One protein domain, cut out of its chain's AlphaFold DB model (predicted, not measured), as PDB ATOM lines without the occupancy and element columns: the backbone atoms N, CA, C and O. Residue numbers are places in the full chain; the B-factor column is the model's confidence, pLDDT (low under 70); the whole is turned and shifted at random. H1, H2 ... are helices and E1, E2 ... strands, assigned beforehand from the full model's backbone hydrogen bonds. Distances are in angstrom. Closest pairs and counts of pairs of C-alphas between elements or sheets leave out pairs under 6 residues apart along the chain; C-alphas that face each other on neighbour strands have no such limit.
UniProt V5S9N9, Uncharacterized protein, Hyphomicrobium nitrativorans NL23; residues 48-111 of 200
ATOM      1  N   LYS A  48      -9.910 -12.160 -44.995       96.62
ATOM      2  CA  LYS A  48      -9.414 -11.616 -46.277       96.62
ATOM      3  C   LYS A  48      -9.578 -10.106 -46.396       96.62
ATOM      4  O   LYS A  48      -8.609  -9.396 -46.638       96.62
ATOM      5  N   ARG A  49     -10.792  -9.597 -46.151       95.62
ATOM      6  CA  ARG A  49     -11.092  -8.160 -46.262       95.62
ATOM      7  C   ARG A  49     -10.220  -7.315 -45.332       95.62
ATOM      8  O   ARG A  49      -9.740  -6.263 -45.741       95.62
ATOM      9  N   LEU A  50     -10.023  -7.774 -44.095       94.81
ATOM     10  CA  LEU A  50      -9.173  -7.094 -43.118       94.81
ATOM     11  C   LEU A  50      -7.709  -7.115 -43.568       94.81
ATOM     12  O   LEU A  50      -7.064  -6.074 -43.543       94.81
ATOM     13  N   ILE A  51      -7.207  -8.272 -44.002       96.62
ATOM     14  CA  ILE A  51      -5.808  -8.459 -44.412       96.62
ATOM     15  C   ILE A  51      -5.482  -7.614 -45.648       96.62
ATOM     16  O   ILE A  51      -4.512  -6.864 -45.627       96.62
ATOM     17  N   ILE A  52      -6.325  -7.648 -46.684       96.69
ATOM     18  CA  ILE A  52      -6.137  -6.847 -47.903       96.69
ATOM     19  C   ILE A  52      -6.142  -5.350 -47.569       96.69
ATOM     20  O   ILE A  52      -5.289  -4.600 -48.048       96.69
ATOM     21  N   ALA A  53      -7.088  -4.896 -46.740       94.81
ATOM     22  CA  ALA A  53      -7.148  -3.498 -46.322       94.81
ATOM     23  C   ALA A  53      -5.903  -3.092 -45.517       94.81
ATOM     24  O   ALA A  53      -5.348  -2.019 -45.756       94.81
ATOM     25  N   ALA A  54      -5.446  -3.961 -44.614       94.06
ATOM     26  CA  ALA A  54      -4.275  -3.732 -43.781       94.06
ATOM     27  C   ALA A  54      -2.985  -3.645 -44.598       94.06
ATOM     28  O   ALA A  54      -2.255  -2.673 -44.459       94.06
ATOM     29  N   VAL A  55      -2.730  -4.600 -45.495       94.94
ATOM     30  CA  VAL A  55      -1.533  -4.616 -46.352       94.94
ATOM     31  C   VAL A  55      -1.479  -3.385 -47.252       94.94
ATOM     32  O   VAL A  55      -0.456  -2.709 -47.305       94.94
ATOM     33  N   ASN A  56      -2.600  -3.007 -47.873       94.56
ATOM     34  CA  ASN A  56      -2.658  -1.771 -48.654       94.56
ATOM     35  C   ASN A  56      -2.434  -0.517 -47.795       94.56
ATOM     36  O   ASN A  56      -1.866   0.459 -48.275       94.56
ATOM     37  N   ARG A  57      -2.909  -0.503 -46.543       91.94
ATOM     38  CA  ARG A  57      -2.677   0.612 -45.617       91.94
ATOM     39  C   ARG A  57      -1.210   0.686 -45.194       91.94
ATOM     40  O   ARG A  57      -0.630   1.762 -45.274       91.94
ATOM     41  N   LEU A  58      -0.610  -0.444 -44.822       91.44
ATOM     42  CA  LEU A  58       0.807  -0.565 -44.476       91.44
ATOM     43  C   LEU A  58       1.706  -0.096 -45.616       91.44
ATOM     44  O   LEU A  58       2.620   0.678 -45.370       91.44
ATOM     45  N   HIS A  59       1.411  -0.490 -46.855       92.06
ATOM     46  CA  HIS A  59       2.190  -0.060 -48.015       92.06
ATOM     47  C   HIS A  59       2.187   1.471 -48.185       92.06
ATOM     48  O   HIS A  59       3.204   2.061 -48.532       92.06
ATOM     49  N   ARG A  60       1.072   2.142 -47.865       89.75
ATOM     50  CA  ARG A  60       0.981   3.611 -47.929       89.75
ATOM     51  C   ARG A  60       1.615   4.319 -46.730       89.75
ATOM     52  O   ARG A  60       2.228   5.369 -46.893       89.75
ATOM     53  N   GLU A  61       1.408   3.796 -45.525       87.50
ATOM     54  CA  GLU A  61       1.659   4.533 -44.279       87.50
ATOM     55  C   GLU A  61       2.944   4.111 -43.555       87.50
ATOM     56  O   GLU A  61       3.619   4.967 -42.984       87.50
ATOM     57  N   ASP A  62       3.309   2.828 -43.590       86.38
ATOM     58  CA  ASP A  62       4.450   2.299 -42.840       86.38
ATOM     59  C   ASP A  62       5.725   2.390 -43.684       86.38
ATOM     60  O   ASP A  62       5.841   1.767 -44.741       86.38
ATOM     61  N   ALA A  63       6.706   3.157 -43.202       84.94
ATOM     62  CA  ALA A  63       7.973   3.371 -43.900       84.94
ATOM     63  C   ALA A  63       8.698   2.059 -44.247       84.94
ATOM     64  O   ALA A  63       9.343   1.983 -45.285       84.94
ATOM     65  N   ARG A  64       8.542   1.007 -43.432       86.25
ATOM     66  CA  ARG A  64       9.205  -0.292 -43.641       86.25
ATOM     67  C   ARG A  64       8.613  -1.081 -44.802       86.25
ATOM     68  O   ARG A  64       9.272  -1.962 -45.332       86.25
ATOM     69  N   CYS A  65       7.364  -0.789 -45.156       89.75
ATOM     70  CA  CYS A  65       6.599  -1.486 -46.188       89.75
ATOM     71  C   CYS A  65       6.359  -0.626 -47.427       89.75
ATOM     72  O   CYS A  65       5.641  -1.059 -48.328       89.75
ATOM     73  N   ARG A  66       6.908   0.595 -47.464       87.69
ATOM     74  CA  ARG A  66       6.640   1.569 -48.522       87.69
ATOM     75  C   ARG A  66       7.170   1.114 -49.875       87.69
ATOM     76  O   ARG A  66       6.444   1.221 -50.859       87.69
ATOM     77  N   ASP A  67       8.386   0.581 -49.886       88.44
ATOM     78  CA  ASP A  67       9.075   0.204 -51.119       88.44
ATOM     79  C   ASP A  67       8.770  -1.248 -51.498       88.44
ATOM     80  O   ASP A  67       8.349  -1.519 -52.620       88.44
ATOM     81  N   VAL A  68       8.905  -2.177 -50.542       91.06
ATOM     82  CA  VAL A  68       8.699  -3.613 -50.776       91.06
ATOM     83  C   VAL A  68       7.832  -4.228 -49.683       91.06
ATOM     84  O   VAL A  68       8.156  -4.167 -48.495       91.06
ATOM     85  N   ILE A  69       6.738  -4.868 -50.097       94.25
ATOM     86  CA  ILE A  69       5.846  -5.650 -49.238       94.25
ATOM     87  C   ILE A  69       5.491  -6.973 -49.921       94.25
ATOM     88  O   ILE A  69       4.995  -7.012 -51.044       94.25
ATOM     89  N   HIS A  70       5.719  -8.079 -49.217       95.00
ATOM     90  CA  HIS A  70       5.489  -9.425 -49.736       95.00
ATOM     91  C   HIS A  70       4.097  -9.904 -49.330       95.00
ATOM     92  O   HIS A  70       3.955 -10.671 -48.378       95.00
ATOM     93  N   ALA A  71       3.052  -9.449 -50.028       95.69
ATOM     94  CA  ALA A  71       1.650  -9.744 -49.688       95.69
ATOM     95  C   ALA A  71       1.356 -11.250 -49.508       95.69
ATOM     96  O   ALA A  71       0.650 -11.634 -48.575       95.69
ATOM     97  N   GLY A  72       1.989 -12.115 -50.308       95.44
ATOM     98  CA  GLY A  72       1.873 -13.574 -50.205       95.44
ATOM     99  C   GLY A  72       2.342 -14.177 -48.874       95.44
ATOM    100  O   GLY A  72       1.984 -15.306 -48.558       95.44
ATOM    101  N   THR A  73       3.101 -13.430 -48.067       96.31
ATOM    102  CA  THR A  73       3.570 -13.857 -46.736       96.31
ATOM    103  C   THR A  73       2.567 -13.564 -45.620       96.31
ATOM    104  O   THR A  73       2.846 -13.860 -44.455       96.31
ATOM    105  N   ALA A  74       1.413 -12.971 -45.950       96.94
ATOM    106  CA  ALA A  74       0.408 -12.619 -44.965       96.94
ATOM    107  C   ALA A  74      -0.107 -13.862 -44.226       96.94
ATOM    108  O   ALA A  74      -0.741 -14.733 -44.816       96.94
ATOM    109  N   ALA A  75       0.130 -13.927 -42.919       97.00
ATOM    110  CA  ALA A  75      -0.246 -15.082 -42.113       97.00
ATOM    111  C   ALA A  75      -0.640 -14.682 -40.689       97.00
ATOM    112  O   ALA A  75      -0.355 -13.583 -40.207       97.00
ATOM    113  N   LYS A  76      -1.330 -15.587 -39.989       96.94
ATOM    114  CA  LYS A  76      -1.711 -15.389 -38.587       96.94
ATOM    115  C   LYS A  76      -0.526 -15.698 -37.666       96.94
ATOM    116  O   LYS A  76      -0.007 -16.810 -37.662       96.94
ATOM    117  N   SER A  77      -0.143 -14.750 -36.813       95.56
ATOM    118  CA  SER A  77       0.873 -14.963 -35.777       95.56
ATOM    119  C   SER A  77       0.274 -15.732 -34.601       95.56
ATOM    120  O   SER A  77      -0.529 -15.182 -33.847       95.56
ATOM    121  N   VAL A  78       0.671 -16.991 -34.406       93.00
ATOM    122  CA  VAL A  78       0.173 -17.834 -33.301       93.00
ATOM    123  C   VAL A  78       0.508 -17.217 -31.942       93.00
ATOM    124  O   VAL A  78      -0.383 -16.986 -31.123       93.00
ATOM    125  N   THR A  79       1.780 -16.883 -31.719       90.12
ATOM    126  CA  THR A  79       2.271 -16.374 -30.430       90.12
ATOM    127  C   THR A  79       1.671 -15.016 -30.085       90.12
ATOM    128  O   THR A  79       1.188 -14.824 -28.970       90.12
ATOM    129  N   ARG A  80       1.648 -14.073 -31.038       90.56
ATOM    130  CA  ARG A  80       1.087 -12.735 -30.794       90.56
ATOM    131  C   ARG A  80      -0.428 -12.783 -30.650       90.56
ATOM    132  O   ARG A  80      -0.955 -12.088 -29.788       90.56
ATOM    133  N   SER A  81      -1.112 -13.634 -31.422       92.88
ATOM    134  CA  SER A  81      -2.561 -13.798 -31.279       92.88
ATOM    135  C   SER A  81      -2.934 -14.337 -29.902       92.88
ATOM    136  O   SER A  81      -3.885 -13.859 -29.288       92.88
ATOM    137  N   LYS A  82      -2.165 -15.312 -29.394       92.69
ATOM    138  CA  LYS A  82      -2.353 -15.859 -28.047       92.69
ATOM    139  C   LYS A  82      -2.106 -14.794 -26.977       92.69
ATOM    140  O   LYS A  82      -2.945 -14.618 -26.104       92.69
ATOM    141  N   ALA A  83      -0.991 -14.067 -27.065       88.81
ATOM    142  CA  ALA A  83      -0.634 -13.035 -26.090       88.81
ATOM    143  C   ALA A  83      -1.652 -11.882 -26.040       88.81
ATOM    144  O   ALA A  83      -1.960 -11.377 -24.967       88.81
ATOM    145  N   ALA A  84      -2.188 -11.482 -27.194       88.06
ATOM    146  CA  ALA A  84      -3.179 -10.414 -27.293       88.06
ATOM    147  C   ALA A  84      -4.632 -10.895 -27.107       88.06
ATOM    148  O   ALA A  84      -5.543 -10.070 -27.139       88.06
ATOM    149  N   ASN A  85      -4.849 -12.210 -26.969       93.31
ATOM    150  CA  ASN A  85      -6.159 -12.865 -26.960       93.31
ATOM    151  C   ASN A  85      -7.093 -12.423 -28.111       93.31
ATOM    152  O   ASN A  85      -8.290 -12.213 -27.925       93.31
ATOM    153  N   ARG A  86      -6.534 -12.228 -29.311       92.81
ATOM    154  CA  ARG A  86      -7.255 -11.802 -30.525       92.81
ATOM    155  C   ARG A  86      -6.430 -12.101 -31.778       92.81
ATOM    156  O   ARG A  86      -5.221 -12.268 -31.654       92.81
ATOM    157  N   PRO A  87      -7.021 -12.179 -32.984       94.75
ATOM    158  CA  PRO A  87      -6.254 -12.419 -34.203       94.75
ATOM    159  C   PRO A  87      -5.240 -11.300 -34.470       94.75
ATOM    160  O   PRO A  87      -5.612 -10.141 -34.640       94.75
ATOM    161  N   VAL A  88      -3.965 -11.675 -34.528       95.50
ATOM    162  CA  VAL A  88      -2.856 -10.826 -34.967       95.50
ATOM    163  C   VAL A  88      -2.247 -11.470 -36.200       95.50
ATOM    164  O   VAL A  88      -1.891 -12.652 -36.183       95.50
ATOM    165  N   PHE A  89      -2.119 -10.691 -37.260       96.56
ATOM    166  CA  PHE A  89      -1.529 -11.100 -38.525       96.56
ATOM    167  C   PHE A  89      -0.168 -10.442 -38.700       96.56
ATOM    168  O   PHE A  89       0.194  -9.522 -37.962       96.56
ATOM    169  N   PHE A  90       0.595 -10.927 -39.663       95.19
ATOM    170  CA  PHE A  90       1.839 -10.305 -40.069       95.19
ATOM    171  C   PHE A  90       2.030 -10.388 -41.573       95.19
ATOM    172  O   PHE A  90       1.409 -11.222 -42.223       95.19
ATOM    173  N   VAL A  91       2.911  -9.542 -42.091       95.88
ATOM    174  CA  VAL A  91       3.442  -9.577 -43.455       95.88
ATOM    175  C   VAL A  91       4.937  -9.257 -43.398       95.88
ATOM    176  O   VAL A  91       5.396  -8.591 -42.464       95.88
ATOM    177  N   LEU A  92       5.709  -9.762 -44.354       94.25
ATOM    178  CA  LEU A  92       7.112  -9.404 -44.518       94.25
ATOM    179  C   LEU A  92       7.243  -8.173 -45.420       94.25
ATOM    180  O   LEU A  92       6.629  -8.109 -46.485       94.25
ATOM    181  N   CYS A  93       8.056  -7.215 -44.990       92.25
ATOM    182  CA  CYS A  93       8.388  -6.004 -45.736       92.25
ATOM    183  C   CYS A  93       9.910  -5.865 -45.869       92.25
ATOM    184  O   CYS A  93      10.626  -6.374 -45.012       92.25
ATOM    185  N   GLY A  94      10.396  -5.193 -46.912       90.06
ATOM    186  CA  GLY A  94      11.829  -5.077 -47.218       90.06
ATOM    187  C   GLY A  94      12.409  -6.283 -47.970       90.06
ATOM    188  O   GLY A  94      11.703  -7.245 -48.289       90.06
ATOM    189  N   GLU A  95      13.713  -6.249 -48.242       87.75
ATOM    190  CA  GLU A  95      14.433  -7.260 -49.030       87.75
ATOM    191  C   GLU A  95      15.720  -7.722 -48.343       87.75
ATOM    192  O   GLU A  95      16.321  -6.995 -47.553       87.75
ATOM    193  N   GLY A  96      16.161  -8.942 -48.661       85.56
ATOM    194  CA  GLY A  96      17.426  -9.491 -48.177       85.56
ATOM    195  C   GLY A  96      17.538  -9.483 -46.649       85.56
ATOM    196  O   GLY A  96      16.704 -10.052 -45.947       85.56
ATOM    197  N   PHE A  97      18.595  -8.852 -46.136       77.38
ATOM    198  CA  PHE A  97      18.849  -8.748 -44.695       77.38
ATOM    199  C   PHE A  97      17.985  -7.692 -43.991       77.38
ATOM    200  O   PHE A  97      17.886  -7.722 -42.767       77.38
ATOM    201  N   ASP A  98      17.314  -6.820 -44.748       79.75
ATOM    202  CA  ASP A  98      16.427  -5.780 -44.222       79.75
ATOM    203  C   ASP A  98      14.962  -6.244 -44.144       79.75
ATOM    204  O   ASP A  98      14.070  -5.474 -43.780       79.75
ATOM    205  N   THR A  99      14.685  -7.516 -44.468       88.12
ATOM    206  CA  THR A  99      13.335  -8.073 -44.376       88.12
ATOM    207  C   THR A  99      12.843  -8.107 -42.930       88.12
ATOM    208  O   THR A  99      13.423  -8.751 -42.054       88.12
ATOM    209  N   VAL A 100      11.704  -7.462 -42.683       88.31
ATOM    210  CA  VAL A 100      11.114  -7.310 -41.354       88.31
ATOM    211  C   VAL A 100       9.670  -7.777 -41.296       88.31
ATOM    212  O   VAL A 100       8.879  -7.583 -42.214       88.31
ATOM    213  N   THR A 101       9.309  -8.388 -40.168       91.00
ATOM    214  CA  THR A 101       7.950  -8.873 -39.917       91.00
ATOM    215  C   THR A 101       7.089  -7.779 -39.296       91.00
ATOM    216  O   THR A 101       7.174  -7.494 -38.094       91.00
ATOM    217  N   VAL A 102       6.206  -7.192 -40.098       90.75
ATOM    218  CA  VAL A 102       5.264  -6.169 -39.644       90.75
ATOM    219  C   VAL A 102       3.966  -6.830 -39.212       90.75
ATOM    220  O   VAL A 102       3.326  -7.538 -39.981       90.75
ATOM    221  N   HIS A 103       3.595  -6.613 -37.951       91.88
ATOM    222  CA  HIS A 103       2.398  -7.192 -37.352       91.88
ATOM    223  C   HIS A 103       1.253  -6.185 -37.357       91.88
ATOM    224  O   HIS A 103       1.470  -4.996 -37.127       91.88
ATOM    225  N   PHE A 104       0.035  -6.673 -37.556       92.62
ATOM    226  CA  PHE A 104      -1.170  -5.856 -37.549       92.62
ATOM    227  C   PHE A 104      -2.376  -6.641 -37.031       92.62
ATOM    228  O   PHE A 104      -2.420  -7.872 -37.042       92.62
ATOM    229  N   ASP A 105      -3.381  -5.906 -36.575       92.56
ATOM    230  CA  ASP A 105      -4.645  -6.440 -36.085       92.56
ATOM    231  C   ASP A 105      -5.794  -5.450 -36.326       92.56
ATOM    232  O   ASP A 105      -5.583  -4.299 -36.712       92.56
ATOM    233  N   GLU A 106      -7.028  -5.880 -36.076       90.81
ATOM    234  CA  GLU A 106      -8.209  -5.053 -36.329       90.81
ATOM    235  C   GLU A 106      -8.230  -3.728 -35.546       90.81
ATOM    236  O   GLU A 106      -8.701  -2.723 -36.078       90.81
ATOM    237  N   LEU A 107      -7.703  -3.684 -34.315       87.19
ATOM    238  CA  LEU A 107      -7.678  -2.448 -33.523       87.19
ATOM    239  C   LEU A 107      -6.677  -1.451 -34.106       87.19
ATOM    240  O   LEU A 107      -7.021  -0.289 -34.309       87.19
ATOM    241  N   SER A 108      -5.471  -1.915 -34.442       82.06
ATOM    242  CA  SER A 108      -4.459  -1.079 -35.094       82.06
ATOM    243  C   SER A 108      -4.947  -0.531 -36.440       82.06
ATOM    244  O   SER A 108      -4.676   0.621 -36.762       82.06
ATOM    245  N   MET A 109      -5.751  -1.296 -37.193       84.00
ATOM    246  CA  MET A 109      -6.313  -0.839 -38.473       84.00
ATOM    247  C   MET A 109      -7.450   0.172 -38.330       84.00
ATOM    248  O   MET A 109      -7.704   0.922 -39.274       84.00
ATOM    249  N   LYS A 110      -8.137   0.203 -37.184       85.75
ATOM    250  CA  LYS A 110      -9.199   1.177 -36.884       85.75
ATOM    251  C   LYS A 110      -8.670   2.459 -36.244       85.75
ATOM    252  O   LYS A 110      -9.399   3.446 -36.190       85.75
ATOM    253  N   ALA A 111      -7.429   2.458 -35.761       80.62
ATOM    254  CA  ALA A 111      -6.804   3.653 -35.220       80.62
ATOM    255  C   ALA A 111      -6.632   4.715 -36.319       80.62
ATOM    256  O   ALA A 111      -6.192   4.411 -37.431       80.62
TER     257      ALA A 111
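Overview. This is residues 48 to 111 of the 200 residues of an uncharacterized protein of Hyphomicrobium nitrativorans NL23 (UniProt V5S9N9). A small, twisted sheet of three antiparallel strands has its longest helix, H1, laid slantwise over one face; the short helix H2 sits at the end of the sheet where E1 ends and E2 begins, toward the opposite face. A third short helix, H3, follows straight on from the end of E3 and comes near H1, and the long axis runs with the sheet, from the link between H2 and E2 to the link between E2 and E3. The printed part has 64 residues, with three named helices and three named strands in the order H1, E1, H2, E2, E3, H3, and the sheet has the order E1, E2, E3. The class is mixed, helices and strands. The whole is compact, with a radius of gyration of the C-alphas of 11.3 A, and its C-alphas span 31 by 22 by 18 A.

Along the chain. The printed part begins with H1, residues 48 to 61, which measures 19.7 A from C-alpha 48 at (-9.414, -11.616, -46.277) to C-alpha 61 at (1.659, 4.533, -44.279). A short link of 7 residues leads to E1, residues 69 to 76, 16.3 A long, which bends by 76 degrees at residue 72. After one residue comes H2, residues 78 to 83. A tight link of 4 residues leads to E2, residues 88 to 93, which is 16.3 A long and starts with C-alpha 88 at (-2.856, -10.826, -34.967). E3, residues 100 to 105, is 16.6 A long. H3, residues 106 to 110, follows with no residue between, and its last C-alpha, that of Lys 110, is at (-9.199, 1.177, -36.884).

Arrangement. In the sheet E2 is the inner strand, and E1 and E3 are edge strands. E1 and E2 are antiparallel, with 157 degrees between their directions; N 70 and O 92 are 2.9 A apart and N 90 and O 75 are 2.9 A apart, both within hydrogen-bond range. E2 and E3 form a hairpin, antiparallel at 149 degrees, with N 89 and O 104 at 2.8 A and N 100 and O 93 at 2.8 A. The sheet is strongly twisted, but only just, with C-alphas up to 4.3 A off its best plane. H1 on one face of the sheet makes two layers, a helix layer over a strand layer. Its height over the sheet is 8.8 A, and it runs slantwise to the strands, at 46 degrees to E2 on the local plane. It lies over E2 and only just over E1, on which 3 of its C-alphas fall. The closest C-alphas of H1 and E1 are those of His 59 and Ile 69, 6.8 A apart. H2 is on the opposite face from H1, at a height over the sheet of 7.6 A, and lies only just over E2, with 3 of its C-alphas; the closest C-alphas are those of Ser 81 and Val 88, 4.7 A apart. H3 is not on the sheet, but only just, with 4 pairs of C-alphas within 10 A. H1 and H3 are close but not clearly touching, the closest C-alphas being those of Ala 54 and Met 109, 6.4 A apart. H2 is apart from both H1 and H3. In H1, H2 and H3 every O i to N i+4 pair is within hydrogen-bond range.

Size, cuts and confidence. The two C-alphas farthest apart are those of Asn 85 and Gly 96, at 31.9 A. The printed part has no cut, and it has no long link. The mean pLDDT of the printed part is 91.3, and no printed residue is under 70.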